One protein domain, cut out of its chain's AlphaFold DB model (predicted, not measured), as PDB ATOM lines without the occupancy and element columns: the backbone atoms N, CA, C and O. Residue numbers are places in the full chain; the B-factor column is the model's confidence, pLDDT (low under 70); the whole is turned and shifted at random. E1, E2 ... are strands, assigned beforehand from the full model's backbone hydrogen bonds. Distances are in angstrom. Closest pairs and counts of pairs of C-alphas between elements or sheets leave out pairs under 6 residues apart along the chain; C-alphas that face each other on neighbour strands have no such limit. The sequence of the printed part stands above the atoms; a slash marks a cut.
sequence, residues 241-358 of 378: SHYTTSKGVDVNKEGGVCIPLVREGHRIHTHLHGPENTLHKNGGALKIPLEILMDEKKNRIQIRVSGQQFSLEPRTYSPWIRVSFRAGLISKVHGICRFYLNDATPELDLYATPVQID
ATOM      1  N   SER A 241     162.133 203.873 109.016       94.19
ATOM      2  CA  SER A 241     162.695 205.223 108.876       94.19
ATOM      3  C   SER A 241     162.046 206.160 109.881       94.19
ATOM      4  O   SER A 241     160.825 206.219 109.972       94.19
ATOM      5  N   HIS A 242     162.856 206.882 110.641       94.75
ATOM      6  CA  HIS A 242     162.412 207.860 111.625       94.75
ATOM      7  C   HIS A 242     162.821 209.249 111.150       94.75
ATOM      8  O   HIS A 242     163.991 209.495 110.906       94.75
ATOM      9  N   TYR A 243     161.858 210.137 110.969       94.69
ATOM     10  CA  TYR A 243     162.032 211.497 110.488       94.69
ATOM     11  C   TYR A 243     161.758 212.451 111.637       94.69
ATOM     12  O   TYR A 243     160.645 212.469 112.168       94.69
ATOM     13  N   THR A 244     162.751 213.253 112.011       93.75
ATOM     14  CA  THR A 244     162.585 214.164 113.143       93.75
ATOM     15  C   THR A 244     163.348 215.464 112.990       93.75
ATOM     16  O   THR A 244     164.440 215.484 112.429       93.75
ATOM     17  N   THR A 245     162.769 216.553 113.488       92.12
ATOM     18  CA  THR A 245     163.440 217.859 113.596       92.12
ATOM     19  C   THR A 245     164.165 218.040 114.938       92.12
ATOM     20  O   THR A 245     164.930 218.990 115.096       92.12
ATOM     21  N   SER A 246     164.001 217.099 115.879       88.00
ATOM     22  CA  SER A 246     164.687 217.130 117.173       88.00
ATOM     23  C   SER A 246     166.204 217.009 117.013       88.00
ATOM     24  O   SER A 246     166.715 216.167 116.272       88.00
ATOM     25  N   LYS A 247     166.948 217.821 117.770       81.94
ATOM     26  CA  LYS A 247     168.417 217.756 117.832       81.94
ATOM     27  C   LYS A 247     168.874 216.591 118.720       81.94
ATOM     28  O   LYS A 247     168.182 216.221 119.663       81.94
ATOM     29  N   GLY A 248     170.060 216.041 118.438       70.25
ATOM     30  CA  GLY A 248     170.732 215.067 119.313       70.25
ATOM     31  C   GLY A 248     170.220 213.625 119.236       70.25
ATOM     32  O   GLY A 248     170.483 212.847 120.146       70.25
ATOM     33  N   VAL A 249     169.491 213.258 118.179       69.56
ATOM     34  CA  VAL A 249     169.008 211.883 117.991       69.56
ATOM     35  C   VAL A 249     170.106 211.025 117.363       69.56
ATOM     36  O   VAL A 249     170.749 211.446 116.400       69.56
ATOM     37  N   ASP A 250     170.307 209.821 117.901       70.19
ATOM     38  CA  ASP A 250     171.210 208.838 117.307       70.19
ATOM     39  C   ASP A 250     170.723 208.465 115.899       70.19
ATOM     40  O   ASP A 250     169.598 207.996 115.700       70.19
ATOM     41  N   VAL A 251     171.589 208.697 114.912       66.81
ATOM     42  CA  VAL A 251     171.331 208.416 113.496       66.81
ATOM     43  C   VAL A 251     171.109 206.912 113.279       66.81
ATOM     44  O   VAL A 251     170.320 206.522 112.414       66.81
ATOM     45  N   ASN A 252     171.731 206.073 114.115       63.00
ATOM     46  CA  ASN A 252     171.639 204.616 114.086       63.00
ATOM     47  C   ASN A 252     170.837 204.090 115.282       63.00
ATOM     48  O   ASN A 252     171.341 203.358 116.129       63.00
ATOM     49  N   LYS A 253     169.551 204.443 115.336       62.84
ATOM     50  CA  LYS A 253     168.617 203.856 116.301       62.84
ATOM     51  C   LYS A 253     168.467 202.351 116.036       62.84
ATOM     52  O   LYS A 253     168.304 201.941 114.887       62.84
ATOM     53  N   GLU A 254     168.496 201.530 117.081       64.69
ATOM     54  CA  GLU A 254     168.358 200.071 116.971       64.69
ATOM     55  C   GLU A 254     167.155 199.680 116.089       64.69
ATOM     56  O   GLU A 254     166.019 200.100 116.317       64.69
ATOM     57  N   GLY A 255     167.415 198.902 115.034       72.62
ATOM     58  CA  GLY A 255     166.389 198.419 114.104       72.62
ATOM     59  C   GLY A 255     165.880 199.426 113.061       72.62
ATOM     60  O   GLY A 255     165.060 199.042 112.230       72.62
ATOM     61  N   GLY A 256     166.354 200.677 113.033       83.81
ATOM     62  CA  GLY A 256     165.876 201.714 112.110       83.81
ATOM     63  C   GLY A 256     166.966 202.667 111.618       83.81
ATOM     64  O   GLY A 256     168.136 202.542 111.957       83.81
ATOM     65  N   VAL A 257     166.576 203.632 110.782       87.38
ATOM     66  CA  VAL A 257     167.439 204.749 110.366       87.38
ATOM     67  C   VAL A 257     166.765 206.052 110.764       87.38
ATOM     68  O   VAL A 257     165.625 206.291 110.358       87.38
ATOM     69  N   CYS A 258     167.465 206.891 111.525       89.56
ATOM     70  CA  CYS A 258     166.996 208.229 111.854       89.56
ATOM     71  C   CYS A 258     167.492 209.243 110.813       89.56
ATOM     72  O   CYS A 258     168.661 209.269 110.433       89.56
ATOM     73  N   ILE A 259     166.574 210.071 110.330       91.69
ATOM     74  CA  ILE A 259     166.754 211.059 109.275       91.69
ATOM     75  C   ILE A 259     166.453 212.417 109.911       91.69
ATOM     76  O   ILE A 259     165.279 212.789 110.031       91.69
ATOM     77  N   PRO A 260     167.490 213.150 110.354       90.31
ATOM     78  CA  PRO A 260     167.302 214.483 110.893       90.31
ATOM     79  C   PRO A 260     166.801 215.411 109.786       90.31
ATOM     80  O   PRO A 260     167.291 215.395 108.654       90.31
ATOM     81  N   LEU A 261     165.806 216.216 110.122       91.44
ATOM     82  CA  LEU A 261     165.174 217.170 109.231       91.44
ATOM     83  C   LEU A 261     165.516 218.582 109.686       91.44
ATOM     84  O   LEU A 261     165.416 218.916 110.865       91.44
ATOM     85  N   VAL A 262     165.886 219.426 108.729       85.44
ATOM     86  CA  VAL A 262     165.994 220.866 108.950       85.44
ATOM     87  C   VAL A 262     164.666 221.486 108.544       85.44
ATOM     88  O   VAL A 262     164.146 221.223 107.460       85.44
ATOM     89  N   ARG A 263     164.084 222.270 109.449       78.19
ATOM     90  CA  ARG A 263     162.787 222.905 109.236       78.19
ATOM     91  C   ARG A 263     162.964 224.215 108.477       78.19
ATOM     92  O   ARG A 263     163.513 225.171 109.016       78.19
ATOM     93  N   GLU A 264     162.442 224.268 107.256       78.31
ATOM     94  CA  GLU A 264     162.388 225.474 106.423       78.31
ATOM     95  C   GLU A 264     160.920 225.905 106.252       78.31
ATOM     96  O   GLU A 264     160.231 225.558 105.294       78.31
ATOM     97  N   GLY A 265     160.391 226.630 107.243       82.81
ATOM     98  CA  GLY A 265     158.981 227.035 107.273       82.81
ATOM     99  C   GLY A 265     158.022 225.864 107.532       82.81
ATOM    100  O   GLY A 265     158.269 225.031 108.404       82.81
ATOM    101  N   HIS A 266     156.910 225.812 106.791       87.25
ATOM    102  CA  HIS A 266     155.863 224.786 106.945       87.25
ATOM    103  C   HIS A 266     156.023 223.584 106.003       87.25
ATOM    104  O   HIS A 266     155.162 222.705 105.970       87.25
ATOM    105  N   ARG A 267     157.078 223.549 105.184       92.12
ATOM    106  CA  ARG A 267     157.291 222.507 104.178       92.12
ATOM    107  C   ARG A 267     158.663 221.889 104.367       92.12
ATOM    108  O   ARG A 267     159.657 222.594 104.448       92.12
ATOM    109  N   ILE A 268     158.710 220.566 104.396       93.88
ATOM    110  CA  ILE A 268     159.945 219.802 104.525       93.88
ATOM    111  C   ILE A 268     160.070 218.882 103.315       93.88
ATOM    112  O   ILE A 268     159.173 218.087 103.018       93.88
ATOM    113  N   HIS A 269     161.205 218.984 102.630       94.19
ATOM    114  CA  HIS A 269     161.577 218.092 101.543       94.19
ATOM    115  C   HIS A 269     162.584 217.064 102.044       94.19
ATOM    116  O   HIS A 269     163.653 217.399 102.546       94.19
ATOM    117  N   THR A 270     162.243 215.792 101.898       95.12
ATOM    118  CA  THR A 270     163.107 214.673 102.259       95.12
ATOM    119  C   THR A 270     162.877 213.514 101.288       95.12
ATOM    120  O   THR A 270     162.413 213.698 100.159       95.12
ATOM    121  N   HIS A 271     163.258 212.304 101.679       95.31
ATOM    122  CA  HIS A 271     163.146 211.117 100.853       95.31
ATOM    123  C   HIS A 271     162.785 209.880 101.667       95.31
ATOM    124  O   HIS A 271     163.131 209.757 102.840       95.31
ATOM    125  N   LEU A 272     162.133 208.929 101.005       95.25
ATOM    126  CA  LEU A 272     161.963 207.570 101.505       95.25
ATOM    127  C   LEU A 272     163.033 206.664 100.897       95.25
ATOM    128  O   LEU A 272     163.223 206.654  99.677       95.25
ATOM    129  N   HIS A 273     163.728 205.912 101.751       92.38
ATOM    130  CA  HIS A 273     164.728 204.934 101.331       92.38
ATOM    131  C   HIS A 273     164.070 203.663 100.793       92.38
ATOM    132  O   HIS A 273     163.152 203.111 101.395       92.38
ATOM    133  N   GLY A 274     164.583 203.187  99.668       91.06
ATOM    134  CA  GLY A 274     164.193 201.950  99.012       91.06
ATOM    135  C   GLY A 274     165.360 200.971  98.871       91.06
ATOM    136  O   GLY A 274     166.400 201.148  99.510       91.06
ATOM    137  N   PRO A 275     165.189 199.927  98.043       89.00
ATOM    138  CA  PRO A 275     166.203 198.896  97.824       89.00
ATOM    139  C   PRO A 275     167.473 199.429  97.162       89.00
ATOM    140  O   PRO A 275     167.449 200.443  96.464       89.00
ATOM    141  N   GLU A 276     168.569 198.685  97.300       86.88
ATOM    142  CA  GLU A 276     169.806 198.912  96.546       86.88
ATOM    143  C   GLU A 276     169.593 198.796  95.028       86.88
ATOM    144  O   GLU A 276     168.948 197.863  94.532       86.88
ATOM    145  N   ASN A 277     170.161 199.733  94.261       86.12
ATOM    146  CA  ASN A 277     170.041 199.717  92.806       86.12
ATOM    147  C   ASN A 277     171.057 198.768  92.153       86.12
ATOM    148  O   ASN A 277     172.110 199.174  91.661       86.12
ATOM    149  N   THR A 278     170.677 197.500  92.043       80.62
ATOM    150  CA  THR A 278     171.499 196.464  91.395       80.62
ATOM    151  C   THR A 278     171.626 196.607  89.868       80.62
ATOM    152  O   THR A 278     172.508 195.983  89.271       80.62
ATOM    153  N   LEU A 279     170.789 197.432  89.223       81.75
ATOM    154  CA  LEU A 279     170.791 197.648  87.767       81.75
ATOM    155  C   LEU A 279     171.797 198.711  87.314       81.75
ATOM    156  O   LEU A 279     172.005 198.892  86.114       81.75
ATOM    157  N   HIS A 280     172.432 199.426  88.240       81.00
ATOM    158  CA  HIS A 280     173.432 200.444  87.936       81.00
ATOM    159  C   HIS A 280     174.776 200.053  88.558       81.00
ATOM    160  O   HIS A 280     174.826 199.619  89.703       81.00
ATOM    161  N   LYS A 281     175.889 200.191  87.820       71.50
ATOM    162  CA  LYS A 281     177.212 199.718  88.290       71.50
ATOM    163  C   LYS A 281     177.670 200.376  89.600       71.50
ATOM    164  O   LYS A 281     178.285 199.696  90.411       71.50
ATOM    165  N   ASN A 282     177.308 201.645  89.793       73.44
ATOM    166  CA  ASN A 282     177.523 202.426  91.018       73.44
ATOM    167  C   ASN A 282     176.172 202.830  91.634       73.44
ATOM    168  O   ASN A 282     175.971 203.978  92.022       73.44
ATOM    169  N   GLY A 283     175.173 201.954  91.542       68.56
ATOM    170  CA  GLY A 283     173.861 202.211  92.114       68.56
ATOM    171  C   GLY A 283     173.915 202.062  93.627       68.56
ATOM    172  O   GLY A 283     174.251 200.986  94.102       68.56
ATOM    173  N   GLY A 284     173.616 203.133  94.360       84.19
ATOM    174  CA  GLY A 284     173.313 203.042  95.789       84.19
ATOM    175  C   GLY A 284     171.828 202.770  96.032       84.19
ATOM    176  O   GLY A 284     171.062 202.527  95.088       84.19
ATOM    177  N   ALA A 285     171.408 202.892  97.293       87.25
ATOM    178  CA  ALA A 285     170.010 202.814  97.694       87.25
ATOM    179  C   ALA A 285     169.119 203.749  96.861       87.25
ATOM    180  O   ALA A 285     169.353 204.961  96.774       87.25
ATOM    181  N   LEU A 286     168.067 203.185  96.269       91.69
ATOM    182  CA  LEU A 286     167.026 203.955  95.607       91.69
ATOM    183  C   LEU A 286     166.316 204.839  96.626       91.69
ATOM    184  O   LEU A 286     166.132 204.474  97.786       91.69
ATOM    185  N   LYS A 287     165.900 206.017  96.177       94.19
ATOM    186  CA  LYS A 287     165.196 207.000  96.993       94.19
ATOM    187  C   LYS A 287     164.032 207.551  96.190       94.19
ATOM    188  O   LYS A 287     164.159 207.738  94.979       94.19
ATOM    189  N   ILE A 288     162.918 207.822  96.856       95.75
ATOM    190  CA  ILE A 288     161.813 208.587  96.268       95.75
ATOM    191  C   ILE A 288     161.595 209.876  97.057       95.75
ATOM    192  O   ILE A 288     161.773 209.859  98.276       95.75
ATOM    193  N   PRO A 289     161.208 210.982  96.397       96.56
ATOM    194  CA  PRO A 289     160.869 212.218  97.090       96.56
ATOM    195  C   PRO A 289     159.720 212.005  98.079       96.56
ATOM    196  O   PRO A 289     158.710 211.375  97.747       96.56
ATOM    197  N   LEU A 290     159.890 212.554  99.279       96.94
ATOM    198  CA  LEU A 290     158.896 212.615 100.341       96.94
ATOM    199  C   LEU A 290     158.753 214.084 100.745       96.94
ATOM    200  O   LEU A 290     159.714 214.705 101.193       96.94
ATOM    201  N   GLU A 291     157.568 214.647 100.552       96.38
ATOM    202  CA  GLU A 291     157.248 216.022 100.936       96.38
ATOM    203  C   GLU A 291     156.287 215.992 102.124       96.38
ATOM    204  O   GLU A 291     155.295 215.259 102.111       96.38
ATOM    205  N   ILE A 292     156.596 216.776 103.154       96.25
ATOM    206  CA  ILE A 292     155.810 216.886 104.383       96.25
ATOM    207  C   ILE A 292     155.402 218.348 104.543       96.25
ATOM    208  O   ILE A 292     156.245 219.241 104.575       96.25
ATOM    209  N   LEU A 293     154.102 218.591 104.633       94.62
ATOM    210  CA  LEU A 293     153.498 219.898 104.860       94.62
ATOM    211  C   LEU A 293     152.923 219.913 106.273       94.62
ATOM    212  O   LEU A 293     152.080 219.082 106.602       94.62
ATOM    213  N   MET A 294     153.378 220.837 107.109       92.12
ATOM    214  CA  MET A 294     152.966 220.944 108.505       92.12
ATOM    215  C   MET A 294     151.823 221.954 108.654       92.12
ATOM    216  O   MET A 294     151.889 223.067 108.141       92.12
ATOM    217  N   ASP A 295     150.783 221.566 109.386       90.88
ATOM    218  CA  ASP A 295     149.670 222.412 109.815       90.88
ATOM    219  C   ASP A 295     149.772 222.585 111.335       90.88
ATOM    220  O   ASP A 295     149.192 221.828 112.116       90.88
ATOM    221  N   GLU A 296     150.576 223.564 111.750       83.12
ATOM    222  CA  GLU A 296     150.926 223.793 113.159       83.12
ATOM    223  C   GLU A 296     149.707 224.115 114.019       83.12
ATOM    224  O   GLU A 296     149.600 223.649 115.148       83.12
ATOM    225  N   LYS A 297     148.738 224.854 113.467       86.06
ATOM    226  CA  LYS A 297     147.519 225.237 114.193       86.06
ATOM    227  C   LYS A 297     146.661 224.031 114.561       86.06
ATOM    228  O   LYS A 297     145.925 224.089 115.540       86.06
ATOM    229  N   LYS A 298     146.720 222.967 113.756       88.88
ATOM    230  CA  LYS A 298     145.935 221.740 113.950       88.88
ATOM    231  C   LYS A 298     146.779 220.558 114.419       88.88
ATOM    232  O   LYS A 298     146.250 219.453 114.483       88.88
ATOM    233  N   ASN A 299     148.063 220.780 114.707       92.19
ATOM    234  CA  ASN A 299     149.045 219.746 115.028       92.19
ATOM    235  C   ASN A 299     148.986 218.543 114.069       92.19
ATOM    236  O   ASN A 299     148.897 217.392 114.483       92.19
ATOM    237  N   ARG A 300     148.955 218.804 112.761       94.75
ATOM    238  CA  ARG A 300     148.726 217.779 111.733       94.75
ATOM    239  C   ARG A 300     149.757 217.910 110.628       94.75
ATOM    240  O   ARG A 300     150.259 219.003 110.376       94.75
ATOM    241  N   ILE A 301     150.019 216.825 109.907       96.19
ATOM    242  CA  ILE A 301     150.817 216.886 108.678       96.19
ATOM    243  C   ILE A 301     150.034 216.400 107.466       96.19
ATOM    244  O   ILE A 301     149.101 215.603 107.567       96.19
ATOM    245  N   GLN A 302     150.445 216.861 106.295       96.94
ATOM    246  CA  GLN A 302     150.071 216.312 105.008       96.94
ATOM    247  C   GLN A 302     151.327 215.780 104.323       96.94
ATOM    248  O   GLN A 302     152.321 216.486 104.184       96.94
ATOM    249  N   ILE A 303     151.281 214.520 103.911       97.50
ATOM    250  CA  ILE A 303     152.389 213.822 103.272       97.50
ATOM    251  C   ILE A 303     152.083 213.663 101.790       97.50
ATOM    252  O   ILE A 303     150.968 213.289 101.422       97.50
ATOM    253  N   ARG A 304     153.090 213.895 100.945       97.44
ATOM    254  CA  ARG A 304     153.077 213.537  99.527       97.44
ATOM    255  C   ARG A 304     154.253 212.621  99.204       97.44
ATOM    256  O   ARG A 304     155.411 212.981  99.405       97.44
ATOM    257  N   VAL A 305     153.952 211.435  98.681       97.12
ATOM    258  CA  VAL A 305     154.951 210.410  98.347       97.12
ATOM    259  C   VAL A 305     154.452 209.527  97.210       97.12
ATOM    260  O   VAL A 305     153.289 209.136  97.177       97.12
ATOM    261  N   SER A 306     155.323 209.212  96.247       94.31
ATOM    262  CA  SER A 306     154.996 208.335  95.106       94.31
ATOM    263  C   SER A 306     153.690 208.713  94.368       94.31
ATOM    264  O   SER A 306     152.954 207.833  93.926       94.31
ATOM    265  N   GLY A 307     153.382 210.013  94.259       93.56
ATOM    266  CA  GLY A 307     152.166 210.532  93.614       93.56
ATOM    267  C   GLY A 307     150.881 210.463  94.454       93.56
ATOM    268  O   GLY A 307     149.841 210.914  93.988       93.56
ATOM    269  N   GLN A 308     150.938 209.938  95.679       96.00
ATOM    270  CA  GLN A 308     149.820 209.913  96.629       96.00
ATOM    271  C   GLN A 308     149.940 211.059  97.631       96.00
ATOM    272  O   GLN A 308     151.049 211.494  97.949       96.00
ATOM    273  N   GLN A 309     148.799 211.522  98.146       96.81
ATOM    274  CA  GLN A 309     148.720 212.582  99.146       96.81
ATOM    275  C   GLN A 309     147.687 212.226 100.216       96.81
ATOM    276  O   GLN A 309     146.566 211.849  99.885       96.81
ATOM    277  N   PHE A 310     148.056 212.352 101.489       96.50
ATOM    278  CA  PHE A 310     147.181 212.056 102.628       96.50
ATOM    279  C   PHE A 310     147.568 212.901 103.846       96.50
ATOM    280  O   PHE A 310     148.668 213.450 103.906       96.50
ATOM    281  N   SER A 311     146.659 213.021 104.811       96.56
ATOM    282  CA  SER A 311     146.893 213.740 106.068       96.56
ATOM    283  C   SER A 311     146.995 212.774 107.242       96.56
ATOM    284  O   SER A 311     146.353 211.726 107.228       96.56
ATOM    285  N   LEU A 312     147.793 213.135 108.247       96.69
ATOM    286  CA  LEU A 312     147.979 212.361 109.471       96.69
ATOM    287  C   LEU A 312     147.836 213.237 110.700       96.69
ATOM    288  O   LEU A 312     148.485 214.279 110.799       96.69
ATOM    289  N   GLU A 313     147.015 212.756 111.625       96.06
ATOM    290  CA  GLU A 313     146.854 213.307 112.965       96.06
ATOM    291  C   GLU A 313     147.842 212.640 113.937       96.06
ATOM    292  O   GLU A 313     148.325 211.532 113.662       96.06
ATOM    293  N   PRO A 314     148.179 213.285 115.064       96.38
ATOM    294  CA  PRO A 314     149.088 212.717 116.047       96.38
ATOM    295  C   PRO A 314     148.597 211.365 116.557       96.38
ATOM    296  O   PRO A 314     147.405 211.152 116.770       96.38
ATOM    297  N   ARG A 315     149.540 210.454 116.780       96.50
ATOM    298  CA  ARG A 315     149.329 209.075 117.237       96.50
ATOM    299  C   ARG A 315     148.463 208.227 116.306       96.50
ATOM    300  O   ARG A 315     147.816 207.276 116.747       96.50
ATOM    301  N   THR A 316     148.472 208.528 115.008       96.88
ATOM    302  CA  THR A 316     147.739 207.755 113.998       96.88
ATOM    303  C   THR A 316     148.661 207.164 112.941       96.88
ATOM    304  O   THR A 316     149.725 207.701 112.628       96.88
ATOM    305  N   TYR A 317     148.231 206.032 112.381       97.00
ATOM    306  CA  TYR A 317     148.853 205.435 111.206       97.00
ATOM    307  C   TYR A 317     148.102 205.829 109.936       97.00
ATOM    308  O   TYR A 317     146.872 205.826 109.906       97.00
ATOM    309  N   SER A 318     148.836 206.007 108.842       97.00
ATOM    310  CA  SER A 318     148.260 206.060 107.503       97.00
ATOM    311  C   SER A 318     147.622 204.716 107.122       97.00
ATOM    312  O   SER A 318     147.961 203.663 107.692       97.00
ATOM    313  N   PRO A 319     146.769 204.701 106.085       94.81
ATOM    314  CA  PRO A 319     146.538 203.499 105.289       94.81
ATOM    315  C   PRO A 319     147.858 202.935 104.739       94.81
ATOM    316  O   PRO A 319     148.910 203.581 104.806       94.81
ATOM    317  N   TRP A 320     147.818 201.730 104.181       94.00
ATOM    318  CA  TRP A 320     148.959 201.204 103.435       94.00
ATOM    319  C   TRP A 320     149.204 202.039 102.181       94.00
ATOM    320  O   TRP A 320     148.306 202.233 101.367       94.00
ATOM    321  N   ILE A 321     150.430 202.534 102.036       95.81
ATOM    322  CA  ILE A 321     150.848 203.372 100.917       95.81
ATOM    323  C   ILE A 321     151.731 202.540 100.000       95.81
ATOM    324  O   ILE A 321     152.771 202.028 100.421       95.81
ATOM    325  N   ARG A 322     151.333 202.425  98.733       95.44
ATOM    326  CA  ARG A 322     152.131 201.756  97.705       95.44
ATOM    327  C   ARG A 322     153.212 202.702  97.193       95.44
ATOM    328  O   ARG A 322     152.911 203.816  96.783       95.44
ATOM    329  N   VAL A 323     154.466 202.279  97.180       95.44
ATOM    330  CA  VAL A 323     155.607 203.097  96.752       95.44
ATOM    331  C   VAL A 323     156.325 202.447  95.575       95.44
ATOM    332  O   VAL A 323     156.500 201.234  95.534       95.44
ATOM    333  N   SER A 324     156.730 203.259  94.596       94.75
ATOM    334  CA  SER A 324     157.383 202.791  93.369       94.75
ATOM    335  C   SER A 324     158.777 203.399  93.220       94.75
ATOM    336  O   SER A 324     158.914 204.585  92.925       94.75
ATOM    337  N   PHE A 325     159.814 202.569  93.299       93.12
ATOM    338  CA  PHE A 325     161.204 202.971  93.096       93.12
ATOM    339  C   PHE A 325     161.635 202.712  91.654       93.12
ATOM    340  O   PHE A 325     161.542 201.592  91.153       93.12
ATOM    341  N   ARG A 326     162.139 203.738  90.967       89.75
ATOM    342  CA  ARG A 326     162.649 203.595  89.600       89.75
ATOM    343  C   ARG A 326     164.084 203.063  89.634       89.75
ATOM    344  O   ARG A 326     165.007 203.809  89.934       89.75
ATOM    345  N   ALA A 327     164.265 201.785  89.310       83.88
ATOM    346  CA  ALA A 327     165.577 201.134  89.306       83.88
ATOM    347  C   ALA A 327     166.346 201.344  87.986       83.88
ATOM    348  O   ALA A 327     167.576 201.336  87.971       83.88
ATOM    349  N   GLY A 328     165.640 201.575  86.873       80.12
ATOM    350  CA  GLY A 328     166.244 201.821  85.562       80.12
ATOM    351  C   GLY A 328     165.365 202.659  84.633       80.12
ATOM    352  O   GLY A 328     164.413 203.316  85.059       80.12
ATOM    353  N   LEU A 329     165.672 202.637  83.331       74.69
ATOM    354  CA  LEU A 329     164.890 203.369  82.325       74.69
ATOM    355  C   LEU A 329     163.429 202.897  82.287       74.69
ATOM    356  O   LEU A 329     162.531 203.737  82.239       74.69
ATOM    357  N   ILE A 330     163.217 201.580  82.383       78.69
ATOM    358  CA  ILE A 330     161.903 200.926  82.262       78.69
ATOM    359  C   ILE A 330     161.519 200.187  83.559       78.69
ATOM    360  O   ILE A 330     160.344 200.103  83.899       78.69
ATOM    361  N   SER A 331     162.498 199.692  84.321       82.62
ATOM    362  CA  SER A 331     162.249 198.867  85.508       82.62
ATOM    363  C   SER A 331     161.872 199.689  86.742       82.62
ATOM    364  O   SER A 331     162.578 200.633  87.120       82.62
ATOM    365  N   LYS A 332     160.796 199.267  87.410       89.06
ATOM    366  CA  LYS A 332     160.339 199.767  88.710       89.06
ATOM    367  C   LYS A 332     160.294 198.620  89.714       89.06
ATOM    368  O   LYS A 332     160.074 197.479  89.327       89.06
ATOM    369  N   VAL A 333     160.514 198.942  90.981       89.38
ATOM    370  CA  VAL A 333     160.334 198.022  92.105       89.38
ATOM    371  C   VAL A 333     159.258 198.605  93.004       89.38
ATOM    372  O   VAL A 333     159.354 199.769  93.400       89.38
ATOM    373  N   HIS A 334     158.243 197.806  93.307       92.06
ATOM    374  CA  HIS A 334     157.119 198.220  94.133       92.06
ATOM    375  C   HIS A 334     157.278 197.699  95.561       92.06
ATOM    376  O   HIS A 334     157.782 196.599  95.796       92.06
ATOM    377  N   GLY A 335     156.862 198.519  96.514       93.50
ATOM    378  CA  GLY A 335     156.800 198.163  97.921       93.50
ATOM    379  C   GLY A 335     155.626 198.844  98.598       93.50
ATOM    380  O   GLY A 335     154.908 199.635  97.981       93.50
ATOM    381  N   ILE A 336     155.435 198.541  99.874       94.44
ATOM    382  CA  ILE A 336     154.342 199.083 100.680       94.44
ATOM    383  C   ILE A 336     154.873 199.519 102.043       94.44
ATOM    384  O   ILE A 336     155.742 198.869 102.623       94.44
ATOM    385  N   CYS A 337     154.359 200.616 102.578       96.31
ATOM    386  CA  CYS A 337     154.691 201.067 103.927       96.31
ATOM    387  C   CYS A 337     153.519 201.822 104.551       96.31
ATOM    388  O   CYS A 337     152.575 202.216 103.865       96.31
ATOM    389  N   ARG A 338     153.585 202.044 105.862       97.12
ATOM    390  CA  ARG A 338     152.699 202.956 106.585       97.12
ATOM    391  C   ARG A 338     153.524 204.058 107.215       97.12
ATOM    392  O   ARG A 338     154.685 203.852 107.555       97.12
ATOM    393  N   PHE A 339     152.896 205.204 107.403       97.88
ATOM    394  CA  PHE A 339     153.454 206.323 108.140       97.88
ATOM    395  C   PHE A 339     152.729 206.436 109.475       97.88
ATOM    396  O   PHE A 339     151.509 206.314 109.510       97.88
ATOM    397  N   TYR A 340     153.462 206.641 110.559       97.56
ATOM    398  CA  TYR A 340     152.930 206.888 111.891       97.56
ATOM    399  C   TYR A 340     153.433 208.235 112.373       97.56
ATOM    400  O   TYR A 340     154.638 208.419 112.550       97.56
ATOM    401  N   LEU A 341     152.516 209.175 112.567       97.12
ATOM    402  CA  LEU A 341     152.849 210.447 113.189       97.12
ATOM    403  C   LEU A 341     152.754 210.257 114.700       97.12
ATOM    404  O   LEU A 341     151.669 209.972 115.193       97.12
ATOM    405  N   ASN A 342     153.852 210.417 115.434       94.88
ATOM    406  CA  ASN A 342     153.782 210.473 116.890       94.88
ATOM    407  C   ASN A 342     153.297 211.861 117.323       94.88
ATOM    408  O   ASN A 342     152.243 211.974 117.948       94.88
ATOM    409  N   ASP A 343     154.017 212.898 116.894       93.81
ATOM    410  CA  ASP A 343     153.648 214.298 117.091       93.81
ATOM    411  C   ASP A 343     154.177 215.175 115.945       93.81
ATOM    412  O   ASP A 343     155.150 214.815 115.275       93.81
ATOM    413  N   ALA A 344     153.526 216.309 115.688       91.06
ATOM    414  CA  ALA A 344     153.956 217.277 114.678       91.06
ATOM    415  C   ALA A 344     154.496 218.579 115.286       91.06
ATOM    416  O   ALA A 344     155.174 219.329 114.583       91.06
ATOM    417  N   THR A 345     154.208 218.872 116.558       87.94
ATOM    418  CA  THR A 345     154.655 220.096 117.239       87.94
ATOM    419  C   THR A 345     155.059 219.803 118.691       87.94
ATOM    420  O   THR A 345     154.445 218.952 119.325       87.94
ATOM    421  N   PRO A 346     156.079 220.484 119.260       85.88
ATOM    422  CA  PRO A 346     156.909 221.534 118.654       85.88
ATOM    423  C   PRO A 346     157.902 221.006 117.606       85.88
ATOM    424  O   PRO A 346     158.220 221.725 116.656       85.88
ATOM    425  N   GLU A 347     158.322 219.749 117.747       90.38
ATOM    426  CA  GLU A 347     159.196 219.031 116.821       90.38
ATOM    427  C   GLU A 347     158.390 217.980 116.054       90.38
ATOM    428  O   GLU A 347     157.470 217.369 116.597       90.38
ATOM    429  N   LEU A 348     158.748 217.746 114.794       93.31
ATOM    430  CA  LEU A 348     158.180 216.656 114.016       93.31
ATOM    431  C   LEU A 348     158.767 215.326 114.499       93.31
ATOM    432  O   LEU A 348     159.988 215.182 114.602       93.31
ATOM    433  N   ASP A 349     157.903 214.346 114.738       94.31
ATOM    434  CA  ASP A 349     158.264 212.974 115.077       94.31
ATOM    435  C   ASP A 349     157.424 211.995 114.243       94.31
ATOM    436  O   ASP A 349     156.292 211.640 114.585       94.31
ATOM    437  N   LEU A 350     157.969 211.602 113.092       96.31
ATOM    438  CA  LEU A 350     157.284 210.809 112.077       96.31
ATOM    439  C   LEU A 350     158.052 209.520 111.794       96.31
ATOM    440  O   LEU A 350     159.230 209.540 111.458       96.31
ATOM    441  N   TYR A 351     157.361 208.390 111.819       96.06
ATOM    442  CA  TYR A 351     157.918 207.093 111.460       96.06
ATOM    443  C   TYR A 351     157.334 206.625 110.131       96.06
ATOM    444  O   TYR A 351     156.144 206.773 109.878       96.06
ATOM    445  N   ALA A 352     158.154 206.008 109.293       96.88
ATOM    446  CA  ALA A 352     157.709 205.143 108.216       96.88
ATOM    447  C   ALA A 352     158.097 203.710 108.574       96.88
ATOM    448  O   ALA A 352     159.253 203.437 108.909       96.88
ATOM    449  N   THR A 353     157.140 202.785 108.502       95.56
ATOM    450  CA  THR A 353     157.426 201.356 108.655       95.56
ATOM    451  C   THR A 353     158.447 200.915 107.604       95.56
ATOM    452  O   THR A 353     158.598 201.587 106.578       95.56
ATOM    453  N   PRO A 354     159.098 199.754 107.785       94.12
ATOM    454  CA  PRO A 354     159.933 199.187 106.736       94.12
ATOM    455  C   PRO A 354     159.153 199.113 105.426       94.12
ATOM    456  O   PRO A 354     157.951 198.818 105.430       94.12
ATOM    457  N   VAL A 355     159.825 199.403 104.315       94.44
ATOM    458  CA  VAL A 355     159.229 199.266 102.986       94.44
ATOM    459  C   VAL A 355     159.138 197.778 102.683       94.44
ATOM    460  O   VAL A 355     160.124 197.156 102.299       94.44
ATOM    461  N   GLN A 356     157.966 197.201 102.908       91.75
ATOM    462  CA  GLN A 356     157.700 195.788 102.696       91.75
ATOM    463  C   GLN A 356     157.505 195.484 101.212       91.75
ATOM    464  O   GLN A 356     157.279 196.373 100.388       91.75
ATOM    465  N   ILE A 357     157.580 194.200 100.884       88.88
ATOM    466  CA  ILE A 357     157.271 193.683  99.555       88.88
ATOM    467  C   ILE A 357     155.803 193.954  99.230       88.88
ATOM    468  O   ILE A 357     154.919 193.684 100.041       88.88
ATOM    469  N   ASP A 358     155.553 194.453  98.025       89.12
ATOM    470  CA  ASP A 358     154.206 194.569  97.487       89.12
ATOM    471  C   ASP A 358     153.640 193.168  97.173       89.12
ATOM    472  O   ASP A 358     154.223 192.454  96.350       89.12
TER     473      ASP A 358
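AT A GLANCE: This is residues 241 to 358 of the 378 residues of the protein "Type I phosphodiesterase / nucleotide pyrophosphatase" of Candidatus Methylomirabilis lanthanidiphila (UniProt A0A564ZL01). Two four-stranded sheets, E2 E1 E10 E9 and E3 E4 E5 E6, face each other as a sandwich, and the second is strongly curled and reaches past the first with the long hairpin of E3 and E4. A further hairpin, E7 and E8, packs with E7 on the E4 side of that long hairpin, and E8 runs on into E9 at the edge of the first sheet. The 118 printed residues hold ten named strands, E1 to E10 in chain order, and no named helix, and the class is all strand. The first sheet, in the order E2 E1 E10 E9, is mixed, while E3 E4 E5 E6 and the pair E7 E8 are antiparallel. The whole is compact, with a radius of gyration of the C-alphas of 14.5 A, and elongated, spanning 45 by 29 by 25 A.

IN THESE COORDINATES: E1 is residues 241 to 244, and C-alpha 241 stands at (162.695, 205.223, 108.876). After a long link comes E2, residues 256 to 260. E3, residues 267 to 276, is 27.8 A from first to last C-alpha. E4, residues 285 to 295, is the longest strand at 30.7 A, from C-alpha 285 at (170.010, 202.814, 97.694). E5 is residues 300 to 305, 16.5 A long, and E6 is residues 308 to 312. E7, residues 321 to 326, measures 16.4 A, and E8, residues 332 to 337, measures 16.3 A. E9 is residues 339 to 343, and E10 is residues 349 to 352, ending with C-alpha 352 at (157.709, 205.143, 108.216).

HOW THE PARTS SIT: In the first sheet E2 and E9 are the edge strands. E2 is parallel to E1 at 28 degrees, with N 259 and O 242 2.7 A apart, within hydrogen-bond range. E1 and E10 are antiparallel at 163 degrees, with N 243 and O 350 at 2.7 A. E9 and E10 form a hairpin, with N 351 and O 340 at 2.8 A. This sheet is only just strongly twisted, its C-alphas lying up to 4.1 A off the best plane. The second sheet is a meander, each strand the antiparallel neighbour of the one before, and is strongly twisted. Across E3 and E4, N 270 and O 290 are 2.8 A apart; across E4 and E5, N 293 and O 302 are 2.8 A apart; across E5 and E6, N 303 and O 310 are 2.8 A apart. The two sheets make a sandwich, their facing parts 10.7 A centre to centre and their strands at 31 degrees. The closest C-alphas of E6 and E9 are those of Leu 312 and Leu 341, 6.4 A apart. In the hairpin of E7 and E8, N 323 and O 335 are 2.8 A apart. The closest C-alphas of E4 and E7 are those of Leu 286 and Phe 325, at 6.4 A. E8 runs on into E9 across a break of 1 residue, at 43 degrees. Residues 316 to 317 pair antiparallel with residues 340 to 341 of E9, and residues 356 to 357 pair antiparallel with residues 335 to 336 of E8. E2 and E6 are among the pairs that are apart.

THE WHOLE: The C-alphas farthest apart are those of Lys 281 and Lys 297, 46.9 A. The printed part, residues 241 to 358, has no cut. The link from E1 to E2, with 11 residues, is long, and the link from E2 to E3, where the chain changes from one sheet of the sandwich to the other, is short. The mean pLDDT of the printed part is 89.5, and residue 249, residues 251 to 254 and residue 283 are under 70.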